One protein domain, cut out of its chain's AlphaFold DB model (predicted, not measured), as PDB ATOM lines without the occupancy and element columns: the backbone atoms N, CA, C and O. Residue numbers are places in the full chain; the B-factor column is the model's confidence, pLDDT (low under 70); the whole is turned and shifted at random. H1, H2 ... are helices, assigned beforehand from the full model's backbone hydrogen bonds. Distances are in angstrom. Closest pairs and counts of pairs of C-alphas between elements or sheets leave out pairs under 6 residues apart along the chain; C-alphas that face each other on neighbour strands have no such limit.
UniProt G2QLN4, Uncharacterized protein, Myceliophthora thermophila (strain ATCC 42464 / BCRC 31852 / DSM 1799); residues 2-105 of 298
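What this domain is: This is residues 2 to 105 of the 298 residues of an uncharacterized protein of Myceliophthora thermophila (strain ATCC 42464 / BCRC 31852 / DSM 1799) (UniProt G2QLN4). A domain with little regular structure: loops wrap round two helices side by side, H1 and H4, with H3 and H5 side by side at one end. The 104 printed residues include five named helices, H1 to H5, holding 41 residues, and no named strand: all helix. It is compact, radius of gyration of the C-alphas 12.6 A, spanning 41 by 26 by 22 A.

Where its parts are: H1, residues 29 to 40, begins at C-alpha 29 (180.136, 161.121, 144.873). H2 is residues 49 to 52, H3 70 to 75, H4 80 to 86. H5, residues 94 to 105, runs 18.2 A to C-alpha 105 (199.180, 181.615, 141.993).

How they stand to each other: H1 and H4 touch, closest C-alphas Ala 34 and Ala 80 at 4.3 A, with a shallow tilt of 3 degrees, opposite ways. H5 touches H3 with residues 97 to 101 alone, closest C-alphas Asp 70 and Thr 101 at 6.9 A. H2 and H4 only just touch, with 3 pairs of C-alphas within 8 A. Every O i to N i+4 pair is within hydrogen-bond range in H1 and H3, but 1 of 3 in H4 and 3 of 8 in H5, where O i to N i+3 gives 2 of 4 and 6 of 9.

The domain as a whole: The printed part has no cut; the link H2 to H3 is long. Residues 20 to 22 and 97 to 105 have pLDDT under 70.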
ATOM      1  N   LYS A   2     189.095 162.125 140.790       75.38
ATOM      2  CA  LYS A   2     190.532 161.781 140.627       75.38
ATOM      3  C   LYS A   2     191.566 162.637 141.403       75.38
ATOM      4  O   LYS A   2     192.306 162.078 142.199       75.38
ATOM      5  N   HIS A   3     191.574 163.969 141.273       82.62
ATOM      6  CA  HIS A   3     192.546 164.854 141.958       82.62
ATOM      7  C   HIS A   3     192.518 164.848 143.505       82.62
ATOM      8  O   HIS A   3     193.435 165.382 144.120       82.62
ATOM      9  N   LEU A   4     191.468 164.322 144.148       85.88
ATOM     10  CA  LEU A   4     191.443 164.147 145.610       85.88
ATOM     11  C   LEU A   4     192.103 162.835 146.056       85.88
ATOM     12  O   LEU A   4     192.577 162.754 147.184       85.88
ATOM     13  N   LEU A   5     192.115 161.817 145.187       87.88
ATOM     14  CA  LEU A   5     192.638 160.479 145.483       87.88
ATOM     15  C   LEU A   5     194.169 160.411 145.400       87.88
ATOM     16  O   LEU A   5     194.768 159.509 145.967       87.88
ATOM     17  N   SER A   6     194.802 161.380 144.731       88.31
ATOM     18  CA  SER A   6     196.262 161.536 144.684       88.31
ATOM     19  C   SER A   6     196.851 162.247 145.910       88.31
ATOM     20  O   SER A   6     198.055 162.481 145.951       88.31
ATOM     21  N   LEU A   7     196.025 162.661 146.878       92.00
ATOM     22  CA  LEU A   7     196.489 163.316 148.102       92.00
ATOM     23  C   LEU A   7     196.852 162.268 149.166       92.00
ATOM     24  O   LEU A   7     196.091 161.314 149.350       92.00
ATOM     25  N   PRO A   8     197.954 162.447 149.918       94.56
ATOM     26  CA  PRO A   8     198.303 161.536 150.999       94.56
ATOM     27  C   PRO A   8     197.246 161.569 152.111       94.56
ATOM     28  O   PRO A   8     196.679 162.617 152.436       94.56
ATOM     29  N   LYS A   9     197.003 160.412 152.736       95.75
ATOM     30  CA  LYS A   9     196.208 160.318 153.966       95.75
ATOM     31  C   LYS A   9     196.920 161.092 155.079       95.75
ATOM     32  O   LYS A   9     198.034 160.739 155.447       95.75
ATOM     33  N   GLN A  10     196.258 162.108 155.630       95.25
ATOM     34  CA  GLN A  10     196.770 162.900 156.753       95.25
ATOM     35  C   GLN A  10     196.238 162.415 158.110       95.25
ATOM     36  O   GLN A  10     196.920 162.561 159.119       95.25
ATOM     37  N   ARG A  11     195.011 161.872 158.162       94.69
ATOM     38  CA  ARG A  11     194.345 161.488 159.420       94.69
ATOM     39  C   ARG A  11     193.315 160.377 159.246       94.69
ATOM     40  O   ARG A  11     192.827 160.132 158.144       94.69
ATOM     41  N   ASP A  12     192.932 159.754 160.355       96.44
ATOM     42  CA  ASP A  12     191.749 158.894 160.431       96.44
ATOM     43  C   ASP A  12     190.449 159.690 160.609       96.44
ATOM     44  O   ASP A  12     190.431 160.837 161.067       96.44
ATOM     45  N   VAL A  13     189.329 159.069 160.233       93.62
ATOM     46  CA  VAL A  13     188.005 159.697 160.273       93.62
ATOM     47  C   VAL A  13     187.489 159.757 161.707       93.62
ATOM     48  O   VAL A  13     187.029 158.760 162.261       93.62
ATOM     49  N   LYS A  14     187.481 160.957 162.289       92.44
ATOM     50  CA  LYS A  14     186.765 161.240 163.538       92.44
ATOM     51  C   LYS A  14     185.331 161.666 163.232       92.44
ATOM     52  O   LYS A  14     185.106 162.664 162.542       92.44
ATOM     53  N   TYR A  15     184.353 160.913 163.731       92.06
ATOM     54  CA  TYR A  15     182.932 161.235 163.579       92.06
ATOM     55  C   TYR A  15     182.443 162.188 164.676       92.06
ATOM     56  O   TYR A  15     182.850 162.110 165.831       92.06
ATOM     57  N   ASN A  16     181.528 163.085 164.317       90.06
ATOM     58  CA  ASN A  16     180.924 164.055 165.224       90.06
ATOM     59  C   ASN A  16     179.929 163.380 166.180       90.06
ATOM     60  O   ASN A  16     178.780 163.121 165.811       90.06
ATOM     61  N   THR A  17     180.348 163.164 167.425       84.06
ATOM     62  CA  THR A  17     179.541 162.567 168.503       84.06
ATOM     63  C   THR A  17     178.299 163.390 168.865       84.06
ATOM     64  O   THR A  17     177.276 162.826 169.243       84.06
ATOM     65  N   HIS A  18     178.311 164.713 168.667       78.38
ATOM     66  CA  HIS A  18     177.151 165.578 168.929       78.38
ATOM     67  C   HIS A  18     176.031 165.449 167.875       78.38
ATOM     68  O   HIS A  18     174.965 166.070 167.994       78.38
ATOM     69  N   ARG A  19     176.235 164.661 166.809       74.75
ATOM     70  CA  ARG A  19     175.263 164.490 165.726       74.75
ATOM     71  C   ARG A  19     174.116 163.557 166.140       74.75
ATOM     72  O   ARG A  19     174.159 162.357 165.905       74.75
ATOM     73  N   ARG A  20     173.005 164.139 166.607       63.84
ATOM     74  CA  ARG A  20     171.731 163.448 166.941       63.84
ATOM     75  C   ARG A  20     170.993 162.745 165.766       63.84
ATOM     76  O   ARG A  20     169.772 162.617 165.806       63.84
ATOM     77  N   ARG A  21     171.647 162.368 164.659       64.81
ATOM     78  CA  ARG A  21     171.005 161.718 163.488       64.81
ATOM     79  C   ARG A  21     171.898 160.638 162.875       64.81
ATOM     80  O   ARG A  21     173.108 160.826 162.883       64.81
ATOM     81  N   LYS A  22     171.235 159.614 162.297       64.56
ATOM     82  CA  LYS A  22     171.694 158.428 161.517       64.56
ATOM     83  C   LYS A  22     173.189 158.382 161.141       64.56
ATOM     84  O   LYS A  22     173.696 159.420 160.728       64.56
ATOM     85  N   PRO A  23     173.854 157.206 161.130       74.69
ATOM     86  CA  PRO A  23     175.276 157.054 160.770       74.69
ATOM     87  C   PRO A  23     175.671 157.721 159.439       74.69
ATOM     88  O   PRO A  23     174.824 158.195 158.673       74.69
ATOM     89  N   PHE A  24     176.975 157.836 159.171       84.62
ATOM     90  CA  PHE A  24     177.422 158.256 157.843       84.62
ATOM     91  C   PHE A  24     176.899 157.246 156.815       84.62
ATOM     92  O   PHE A  24     177.180 156.056 156.909       84.62
ATOM     93  N   ILE A  25     176.089 157.731 155.880       85.50
ATOM     94  CA  ILE A  25     175.564 156.970 154.752       85.50
ATOM     95  C   ILE A  25     175.823 157.853 153.544       85.50
ATOM     96  O   ILE A  25     175.306 158.972 153.474       85.50
ATOM     97  N   GLU A  26     176.653 157.357 152.643       87.50
ATOM     98  CA  GLU A  26     176.924 157.990 151.366       87.50
ATOM     99  C   GLU A  26     175.678 157.913 150.470       87.50
ATOM    100  O   GLU A  26     175.002 156.886 150.425       87.50
ATOM    101  N   LYS A  27     175.350 159.001 149.766       85.75
ATOM    102  CA  LYS A  27     174.282 159.023 148.752       85.75
ATOM    103  C   LYS A  27     174.790 159.323 147.340       85.75
ATOM    104  O   LYS A  27     173.991 159.645 146.461       85.75
ATOM    105  N   GLY A  28     176.102 159.284 147.135       84.19
ATOM    106  CA  GLY A  28     176.773 159.579 145.876       84.19
ATOM    107  C   GLY A  28     178.058 160.385 146.063       84.19
ATOM    108  O   GLY A  28     178.386 160.864 147.153       84.19
ATOM    109  N   SER A  29     178.748 160.627 144.948       86.56
ATOM    110  CA  SER A  29     180.136 161.121 144.873       86.56
ATOM    111  C   SER A  29     180.481 162.380 145.686       86.56
ATOM    112  O   SER A  29     181.640 162.584 146.040       86.56
ATOM    113  N   ARG A  30     179.514 163.241 146.033       89.19
ATOM    114  CA  ARG A  30     179.760 164.403 146.916       89.19
ATOM    115  C   ARG A  30     180.008 164.000 148.368       89.19
ATOM    116  O   ARG A  30     180.798 164.656 149.042       89.19
ATOM    117  N   ASP A  31     179.356 162.942 148.837       91.88
ATOM    118  CA  ASP A  31     179.553 162.417 150.186       91.88
ATOM    119  C   ASP A  31     180.856 161.596 150.252       91.88
ATOM    120  O   ASP A  31     181.593 161.729 151.229       91.88
ATOM    121  N   VAL A  32     181.219 160.877 149.175       93.44
ATOM    122  CA  VAL A  32     182.563 160.275 149.000       93.44
ATOM    123  C   VAL A  32     183.645 161.350 149.054       93.44
ATOM    124  O   VAL A  32     184.570 161.260 149.854       93.44
ATOM    125  N   ALA A  33     183.509 162.417 148.260       94.38
ATOM    126  CA  ALA A  33     184.456 163.531 148.267       94.38
ATOM    127  C   ALA A  33     184.564 164.188 149.650       94.38
ATOM    128  O   ALA A  33     185.657 164.573 150.053       94.38
ATOM    129  N   ALA A  34     183.463 164.286 150.405       95.94
ATOM    130  CA  ALA A  34     183.498 164.770 151.781       95.94
ATOM    131  C   ALA A  34     184.315 163.842 152.698       95.94
ATOM    132  O   ALA A  34     185.095 164.343 153.504       95.94
ATOM    133  N   MET A  35     184.187 162.519 152.548       95.62
ATOM    134  CA  MET A  35     185.008 161.546 153.273       95.62
ATOM    135  C   MET A  35     186.493 161.657 152.898       95.62
ATOM    136  O   MET A  35     187.333 161.786 153.785       95.62
ATOM    137  N   ILE A  36     186.819 161.688 151.600       96.25
ATOM    138  CA  ILE A  36     188.207 161.817 151.127       96.25
ATOM    139  C   ILE A  36     188.825 163.113 151.666       96.25
ATOM    140  O   ILE A  36     189.895 163.069 152.262       96.25
ATOM    141  N   ILE A  37     188.126 164.251 151.552       96.75
ATOM    142  CA  ILE A  37     188.608 165.539 152.075       96.75
ATOM    143  C   ILE A  37     188.831 165.481 153.587       96.75
ATOM    144  O   ILE A  37     189.818 166.037 154.050       96.75
ATOM    145  N   GLN A  38     187.980 164.805 154.367       96.81
ATOM    146  CA  GLN A  38     188.204 164.662 155.811       96.81
ATOM    147  C   GLN A  38     189.534 163.941 156.120       96.81
ATOM    148  O   GLN A  38     190.239 164.325 157.054       96.81
ATOM    149  N   VAL A  39     189.889 162.935 155.317       97.31
ATOM    150  CA  VAL A  39     191.082 162.085 155.477       97.31
ATOM    151  C   VAL A  39     192.363 162.740 154.936       97.31
ATOM    152  O   VAL A  39     193.428 162.565 155.529       97.31
ATOM    153  N   THR A  40     192.283 163.494 153.833       97.06
ATOM    154  CA  THR A  40     193.454 164.005 153.084       97.06
ATOM    155  C   THR A  40     193.624 165.527 153.091       97.06
ATOM    156  O   THR A  40     194.681 166.026 152.717       97.06
ATOM    157  N   GLY A  41     192.587 166.276 153.472       96.31
ATOM    158  CA  GLY A  41     192.558 167.738 153.427       96.31
ATOM    159  C   GLY A  41     193.215 168.425 154.626       96.31
ATOM    160  O   GLY A  41     193.661 167.760 155.555       96.31
ATOM    161  N   ASP A  42     193.199 169.758 154.659       95.44
ATOM    162  CA  ASP A  42     193.788 170.539 155.756       95.44
ATOM    163  C   ASP A  42     192.743 170.886 156.825       95.44
ATOM    164  O   ASP A  42     191.648 171.379 156.520       95.44
ATOM    165  N   GLU A  43     193.088 170.686 158.096       95.19
ATOM    166  CA  GLU A  43     192.293 171.176 159.224       95.19
ATOM    167  C   GLU A  43     192.333 172.707 159.316       95.19
ATOM    168  O   GLU A  43     193.369 173.344 159.123       95.19
ATOM    169  N   VAL A  44     191.194 173.324 159.647       92.75
ATOM    170  CA  VAL A  44     191.125 174.762 159.930       92.75
ATOM    171  C   VAL A  44     190.751 175.040 161.382       92.75
ATOM    172  O   VAL A  44     189.696 174.629 161.865       92.75
ATOM    173  N   LEU A  45     191.599 175.834 162.043       88.06
ATOM    174  CA  LEU A  45     191.482 176.226 163.455       88.06
ATOM    175  C   LEU A  45     190.100 176.801 163.809       88.06
ATOM    176  O   LEU A  45     189.531 176.495 164.855       88.06
ATOM    177  N   ARG A  46     189.527 177.632 162.928       90.25
ATOM    178  CA  ARG A  46     188.193 178.221 163.118       90.25
ATOM    179  C   ARG A  46     187.133 177.400 162.381       90.25
ATOM    180  O   ARG A  46     187.012 177.480 161.157       90.25
ATOM    181  N   LYS A  47     186.322 176.652 163.139       94.00
ATOM    182  CA  LYS A  47     185.133 175.937 162.633       94.00
ATOM    183  C   LYS A  47     184.188 176.916 161.915       94.00
ATOM    184  O   LYS A  47     183.974 178.036 162.374       94.00
ATOM    185  N   CYS A  48     183.578 176.495 160.804       95.19
ATOM    186  CA  CYS A  48     182.552 177.310 160.140       95.19
ATOM    187  C   CYS A  48     181.291 177.429 161.022       95.19
ATOM    188  O   CYS A  48     181.038 176.535 161.833       95.19
ATOM    189  N   LYS A  49     180.457 178.471 160.842       94.69
ATOM    190  CA  LYS A  49     179.257 178.696 161.689       94.69
ATOM    191  C   LYS A  49     178.375 177.442 161.818       94.69
ATOM    192  O   LYS A  49     177.952 177.085 162.913       94.69
ATOM    193  N   ARG A  50     178.161 176.728 160.707       92.75
ATOM    194  CA  ARG A  50     177.359 175.496 160.646       92.75
ATOM    195  C   ARG A  50     177.990 174.329 161.425       92.75
ATOM    196  O   ARG A  50     177.271 173.597 162.099       92.75
ATOM    197  N   CYS A  51     179.310 174.163 161.387       93.44
ATOM    198  CA  CYS A  51     180.006 173.118 162.149       93.44
ATOM    199  C   CYS A  51     180.175 173.478 163.630       93.44
ATOM    200  O   CYS A  51     180.146 172.586 164.471       93.44
ATOM    201  N   GLY A  52     180.265 174.771 163.968       92.19
ATOM    202  CA  GLY A  52     180.175 175.252 165.351       92.19
ATOM    203  C   GLY A  52     178.845 174.877 166.020       92.19
ATOM    204  O   GLY A  52     178.822 174.538 167.194       92.19
ATOM    205  N   GLN A  53     177.754 174.810 165.250       91.44
ATOM    206  CA  GLN A  53     176.439 174.305 165.683       91.44
ATOM    207  C   GLN A  53     176.329 172.760 165.689       91.44
ATOM    208  O   GLN A  53     175.225 172.212 165.589       91.44
ATOM    209  N   GLY A  54     177.456 172.037 165.702       90.00
ATOM    210  CA  GLY A  54     177.494 170.571 165.704       90.00
ATOM    211  C   GLY A  54     176.900 169.911 164.452       90.00
ATOM    212  O   GLY A  54     176.464 168.760 164.520       90.00
ATOM    213  N   LYS A  55     176.819 170.610 163.307       90.88
ATOM    214  CA  LYS A  55     176.281 170.044 162.055       90.88
ATOM    215  C   LYS A  55     177.385 169.461 161.170       90.88
ATOM    216  O   LYS A  55     178.389 170.116 160.897       90.88
ATOM    217  N   GLY A  56     177.095 168.289 160.610       92.19
ATOM    218  CA  GLY A  56     177.994 167.522 159.743       92.19
ATOM    219  C   GLY A  56     178.391 166.190 160.396       92.19
ATOM    220  O   GLY A  56     178.249 166.068 161.616       92.19
ATOM    221  N   PRO A  57     178.775 165.166 159.612       94.06
ATOM    222  CA  PRO A  57     179.101 163.836 160.125       94.06
ATOM    223  C   PRO A  57     180.457 163.745 160.834       94.06
ATOM    224  O   PRO A  57     180.630 162.828 161.629       94.06
ATOM    225  N   PHE A  58     181.390 164.660 160.580       94.50
ATOM    226  CA  PHE A  58     182.779 164.580 161.030       94.50
ATOM    227  C   PHE A  58     183.106 165.592 162.123       94.50
ATOM    228  O   PHE A  58     182.494 166.658 162.212       94.50
ATOM    229  N   GLU A  59     184.109 165.292 162.935       93.06
ATOM    230  CA  GLU A  59     184.672 166.260 163.865       93.06
ATOM    231  C   GLU A  59     185.439 167.371 163.117       93.06
ATOM    232  O   GLU A  59     186.026 167.160 162.053       93.06
ATOM    233  N   GLY A  60     185.416 168.584 163.676       92.94
ATOM    234  CA  GLY A  60     186.207 169.708 163.176       92.94
ATOM    235  C   GLY A  60     185.702 170.333 161.870       92.94
ATOM    236  O   GLY A  60     184.512 170.329 161.531       92.94
ATOM    237  N   CYS A  61     186.629 170.958 161.154       96.25
ATOM    238  CA  CYS A  61     186.445 171.441 159.792       96.25
ATOM    239  C   CYS A  61     187.722 171.133 159.018       96.25
ATOM    240  O   CYS A  61     188.755 171.732 159.292       96.25
ATOM    241  N   VAL A  62     187.617 170.240 158.039       97.06
ATOM    242  CA  VAL A  62     188.688 169.938 157.085       97.06
ATOM    243  C   VAL A  62     188.271 170.459 155.713       97.06
ATOM    244  O   VAL A  62     187.129 170.238 155.303       97.06
ATOM    245  N   VAL A  63     189.146 171.196 155.032       96.69
ATOM    246  CA  VAL A  63     188.962 171.697 153.654       96.69
ATOM    247  C   VAL A  63     189.907 170.962 152.704       96.69
ATOM    248  O   VAL A  63     190.817 170.286 153.164       96.69
ATOM    249  N   VAL A  64     189.718 171.072 151.384       95.69
ATOM    250  CA  VAL A  64     190.694 170.534 150.412       95.69
ATOM    251  C   VAL A  64     192.100 171.048 150.744       95.69
ATOM    252  O   VAL A  64     192.251 172.240 151.013       95.69
ATOM    253  N   ALA A  65     193.097 170.157 150.714       94.88
ATOM    254  CA  ALA A  65     194.483 170.499 151.016       94.88
ATOM    255  C   ALA A  65     195.001 171.631 150.116       94.88
ATOM    256  O   ALA A  65     194.700 171.671 148.920       94.88
ATOM    257  N   GLN A  66     195.819 172.529 150.660       90.31
ATOM    258  CA  GLN A  66     196.364 173.673 149.927       90.31
ATOM    259  C   GLN A  66     197.221 173.233 148.728       90.31
ATOM    260  O   GLN A  66     197.145 173.843 147.659       90.31
ATOM    261  N   ALA A  67     197.961 172.130 148.892       89.06
ATOM    262  CA  ALA A  67     198.766 171.478 147.857       89.06
ATOM    263  C   ALA A  67     197.938 170.733 146.787       89.06
ATOM    264  O   ALA A  67     198.494 170.247 145.805       89.06
ATOM    265  N   ALA A  68     196.614 170.622 146.943       89.88
ATOM    266  CA  ALA A  68     195.776 169.977 145.941       89.88
ATOM    267  C   ALA A  68     195.659 170.816 144.663       89.88
ATOM    268  O   ALA A  68     195.672 172.050 144.693       89.88
ATOM    269  N   HIS A  69     195.444 170.121 143.545       88.62
ATOM    270  CA  HIS A  69     195.207 170.724 142.237       88.62
ATOM    271  C   HIS A  69     194.048 171.738 142.273       88.62
ATOM    272  O   HIS A  69     193.003 171.484 142.882       88.62
ATOM    273  N   ASP A  70     194.187 172.871 141.579       84.31
ATOM    274  CA  ASP A  70     193.226 173.981 141.657       84.31
ATOM    275  C   ASP A  70     191.800 173.591 141.272       84.31
ATOM    276  O   ASP A  70     190.845 174.074 141.882       84.31
ATOM    277  N   ARG A  71     191.630 172.649 140.336       82.75
ATOM    278  CA  ARG A  71     190.305 172.103 140.000       82.75
ATOM    279  C   ARG A  71     189.622 171.459 141.212       82.75
ATOM    280  O   ARG A  71     188.426 171.655 141.398       82.75
ATOM    281  N   ALA A  72     190.356 170.767 142.089       88.25
ATOM    282  CA  ALA A  72     189.791 170.214 143.323       88.25
ATOM    283  C   ALA A  72     189.387 171.324 144.312       88.25
ATOM    284  O   ALA A  72     188.278 171.290 144.851       88.25
ATOM    285  N   LYS A  73     190.240 172.341 144.498       88.88
ATOM    286  CA  LYS A  73     189.961 173.497 145.375       88.88
ATOM    287  C   LYS A  73     188.749 174.309 144.885       88.88
ATOM    288  O   LYS A  73     187.898 174.684 145.693       88.88
ATOM    289  N   ARG A  74     188.604 174.503 143.565       85.81
ATOM    290  CA  ARG A  74     187.436 175.149 142.930       85.81
ATOM    291  C   ARG A  74     186.158 174.307 143.042       85.81
ATOM    292  O   ARG A  74     185.112 174.848 143.407       85.81
ATOM    293  N   ARG A  75     186.233 172.992 142.790       86.75
ATOM    294  CA  ARG A  75     185.091 172.055 142.834       86.75
ATOM    295  C   ARG A  75     184.523 171.873 144.245       86.75
ATOM    296  O   ARG A  75     183.300 171.794 144.411       86.75
ATOM    297  N   TYR A  76     185.389 171.853 145.262       92.00
ATOM    298  CA  TYR A  76     185.032 171.635 146.668       92.00
ATOM    299  C   TYR A  76     185.498 172.801 147.564       92.00
ATOM    300  O   TYR A  76     186.341 172.622 148.442       92.00
ATOM    301  N   PRO A  77     184.927 174.011 147.411       91.56
ATOM    302  CA  PRO A  77     185.428 175.205 148.089       91.56
ATOM    303  C   PRO A  77     185.083 175.249 149.588       91.56
ATOM    304  O   PRO A  77     185.418 176.212 150.260       91.56
ATOM    305  N   CYS A  78     184.375 174.260 150.136       95.06
ATOM    306  CA  CYS A  78     183.882 174.242 151.516       95.06
ATOM    307  C   CYS A  78     184.509 173.107 152.334       95.06
ATOM    308  O   CYS A  78     185.080 172.175 151.776       95.06
ATOM    309  N   CYS A  79     184.330 173.126 153.659       96.69
ATOM    310  CA  CYS A  79     184.745 171.991 154.484       96.69
ATOM    311  C   CYS A  79     183.915 170.722 154.209       96.69
ATOM    312  O   CYS A  79     182.740 170.811 153.831       96.69
ATOM    313  N   ALA A  80     184.504 169.550 154.467       96.44
ATOM    314  CA  ALA A  80     183.897 168.225 154.311       96.44
ATOM    315  C   ALA A  80     182.481 168.136 154.916       96.44
ATOM    316  O   ALA A  80     181.523 167.742 154.252       96.44
ATOM    317  N   ASN A  81     182.315 168.624 156.148       95.62
ATOM    318  CA  ASN A  81     181.034 168.668 156.861       95.62
ATOM    319  C   ASN A  81     179.921 169.473 156.170       95.62
ATOM    320  O   ASN A  81     178.734 169.213 156.396       95.62
ATOM    321  N   CYS A  82     180.277 170.480 155.370       95.12
ATOM    322  CA  CYS A  82     179.325 171.234 154.560       95.12
ATOM    323  C   CYS A  82     179.186 170.675 153.143       95.12
ATOM    324  O   CYS A  82     178.136 170.871 152.536       95.12
ATOM    325  N   LEU A  83     180.199 169.985 152.617       95.31
ATOM    326  CA  LEU A  83     180.092 169.281 151.343       95.31
ATOM    327  C   LEU A  83     179.086 168.124 151.440       95.31
ATOM    328  O   LEU A  83     178.209 168.012 150.581       95.31
ATOM    329  N   PHE A  84     179.161 167.349 152.528       92.94
ATOM    330  CA  PHE A  84     178.243 166.254 152.836       92.94
ATOM    331  C   PHE A  84     176.773 166.709 152.822       92.94
ATOM    332  O   PHE A  84     176.398 167.717 153.436       92.94
ATOM    333  N   GLY A  85     175.920 165.976 152.105       85.44
ATOM    334  CA  GLY A  85     174.511 166.324 151.911       85.44
ATOM    335  C   GLY A  85     174.279 167.630 151.132       85.44
ATOM    336  O   GLY A  85     173.203 168.228 151.241       85.44
ATOM    337  N   GLY A  86     175.279 168.108 150.380       85.38
ATOM    338  CA  GLY A  86     175.155 169.214 149.427       85.38
ATOM    339  C   GLY A  86     174.991 170.607 150.043       85.38
ATOM    340  O   GLY A  86     174.396 171.483 149.420       85.38
ATOM    341  N   LYS A  87     175.487 170.853 151.261       89.12
ATOM    342  CA  LYS A  87     175.276 172.120 151.998       89.12
ATOM    343  C   LYS A  87     176.424 173.131 151.845       89.12
ATOM    344  O   LYS A  87     176.587 174.016 152.687       89.12
ATOM    345  N   LYS A  88     177.177 173.044 150.739       88.56
ATOM    346  CA  LYS A  88     178.388 173.840 150.456       88.56
ATOM    347  C   LYS A  88     178.191 175.355 150.576       88.56
ATOM    348  O   LYS A  88     179.041 176.034 151.143       88.56
ATOM    349  N   LEU A  89     177.037 175.866 150.132       86.88
ATOM    350  CA  LEU A  89     176.691 177.297 150.174       86.88
ATOM    351  C   LEU A  89     176.495 177.849 151.599       86.88
ATOM    352  O   LEU A  89     176.555 179.053 151.800       86.88
ATOM    353  N   GLN A  90     176.295 176.980 152.596       91.12
ATOM    354  CA  GLN A  90     176.132 177.368 154.005       91.12
ATOM    355  C   GLN A  90     177.460 177.341 154.786       91.12
ATOM    356  O   GLN A  90     177.480 177.553 155.999       91.12
ATOM    357  N   CYS A  91     178.578 177.049 154.116       94.56
ATOM    358  CA  CYS A  91     179.894 177.025 154.733       94.56
ATOM    359  C   CYS A  91     180.508 178.428 154.744       94.56
ATOM    360  O   CYS A  91     180.896 178.948 153.700       94.56
ATOM    361  N   THR A  92     180.690 179.027 155.923       94.50
ATOM    362  CA  THR A  92     181.333 180.351 156.027       94.50
ATOM    363  C   THR A  92     182.814 180.357 155.634       94.50
ATOM    364  O   THR A  92     183.367 181.424 155.396       94.50
ATOM    365  N   LEU A  93     183.446 179.185 155.511       91.19
ATOM    366  CA  LEU A  93     184.812 179.048 154.993       91.19
ATOM    367  C   LEU A  93     184.878 179.167 153.461       91.19
ATOM    368  O   LEU A  93     185.943 179.461 152.932       91.19
ATOM    369  N   ALA A  94     183.755 178.998 152.745       84.56
ATOM    370  CA  ALA A  94     183.761 178.857 151.287       84.56
ATOM    371  C   ALA A  94     184.285 180.081 150.521       84.56
ATOM    372  O   ALA A  94     184.762 179.947 149.397       84.56
ATOM    373  N   LYS A  95     184.222 181.269 151.133       78.31
ATOM    374  CA  LYS A  95     184.845 182.483 150.592       78.31
ATOM    375  C   LYS A  95     186.367 182.474 150.800       78.31
ATOM    376  O   LYS A  95     187.101 182.730 149.857       78.31
ATOM    377  N   SER A  96     186.838 182.089 151.990       73.06
ATOM    378  CA  SER A  96     188.270 182.039 152.329       73.06
ATOM    379  C   SER A  96     189.040 181.022 151.479       73.06
ATOM    380  O   SER A  96     190.112 181.344 150.975       73.06
ATOM    381  N   THR A  97     188.480 179.832 151.236       67.25
ATOM    382  CA  THR A  97     189.121 178.807 150.389       67.25
ATOM    383  C   THR A  97     189.290 179.265 148.935       67.25
ATOM    384  O   THR A  97     190.279 178.912 148.296       67.25
ATOM    385  N   ARG A  98     188.385 180.107 148.412       63.22
ATOM    386  CA  ARG A  98     188.550 180.718 147.081       63.22
ATOM    387  C   ARG A  98     189.746 181.676 147.057       63.22
ATOM    388  O   ARG A  98     190.606 181.532 146.197       63.22
ATOM    389  N   THR A  99     189.871 182.565 148.045       59.12
ATOM    390  CA  THR A  99     191.005 183.507 148.160       59.12
ATOM    391  C   THR A  99     192.356 182.808 148.375       59.12
ATOM    392  O   THR A  99     193.385 183.295 147.918       59.12
ATOM    393  N   ARG A 100     192.382 181.617 148.993       57.56
ATOM    394  CA  ARG A 100     193.606 180.790 149.072       57.56
ATOM    395  C   ARG A 100     194.111 180.288 147.715       57.56
ATOM    396  O   ARG A 100     195.264 179.878 147.626       57.56
ATOM    397  N   THR A 101     193.262 180.286 146.684       51.97
ATOM    398  CA  THR A 101     193.650 179.861 145.331       51.97
ATOM    399  C   THR A 101     194.381 180.990 144.594       51.97
ATOM    400  O   THR A 101     195.365 180.721 143.918       51.97
ATOM    401  N   SER A 102     193.982 182.256 144.782       47.34
ATOM    402  CA  SER A 102     194.642 183.398 144.126       47.34
ATOM    403  C   SER A 102     196.023 183.710 144.713       47.34
ATOM    404  O   SER A 102     196.962 183.940 143.961       47.34
ATOM    405  N   LEU A 103     196.183 183.651 146.041       45.53
ATOM    406  CA  LEU A 103     197.468 183.951 146.696       45.53
ATOM    407  C   LEU A 103     198.577 182.934 146.360       45.53
ATOM    408  O   LEU A 103     199.742 183.307 146.278       45.53
ATOM    409  N   ALA A 104     198.223 181.665 146.129       46.69
ATOM    410  CA  ALA A 104     199.186 180.641 145.720       46.69
ATOM    411  C   ALA A 104     199.685 180.849 144.278       46.69
ATOM    412  O   ALA A 104     200.870 180.663 144.011       46.69
ATOM    413  N   ALA A 105     198.806 181.291 143.370       44.62
ATOM    414  CA  ALA A 105     199.180 181.615 141.993       44.62
ATOM    415  C   ALA A 105     200.147 182.812 141.925       44.62
ATOM    416  O   ALA A 105     201.114 182.779 141.169       44.62
TER     417      ALA A 105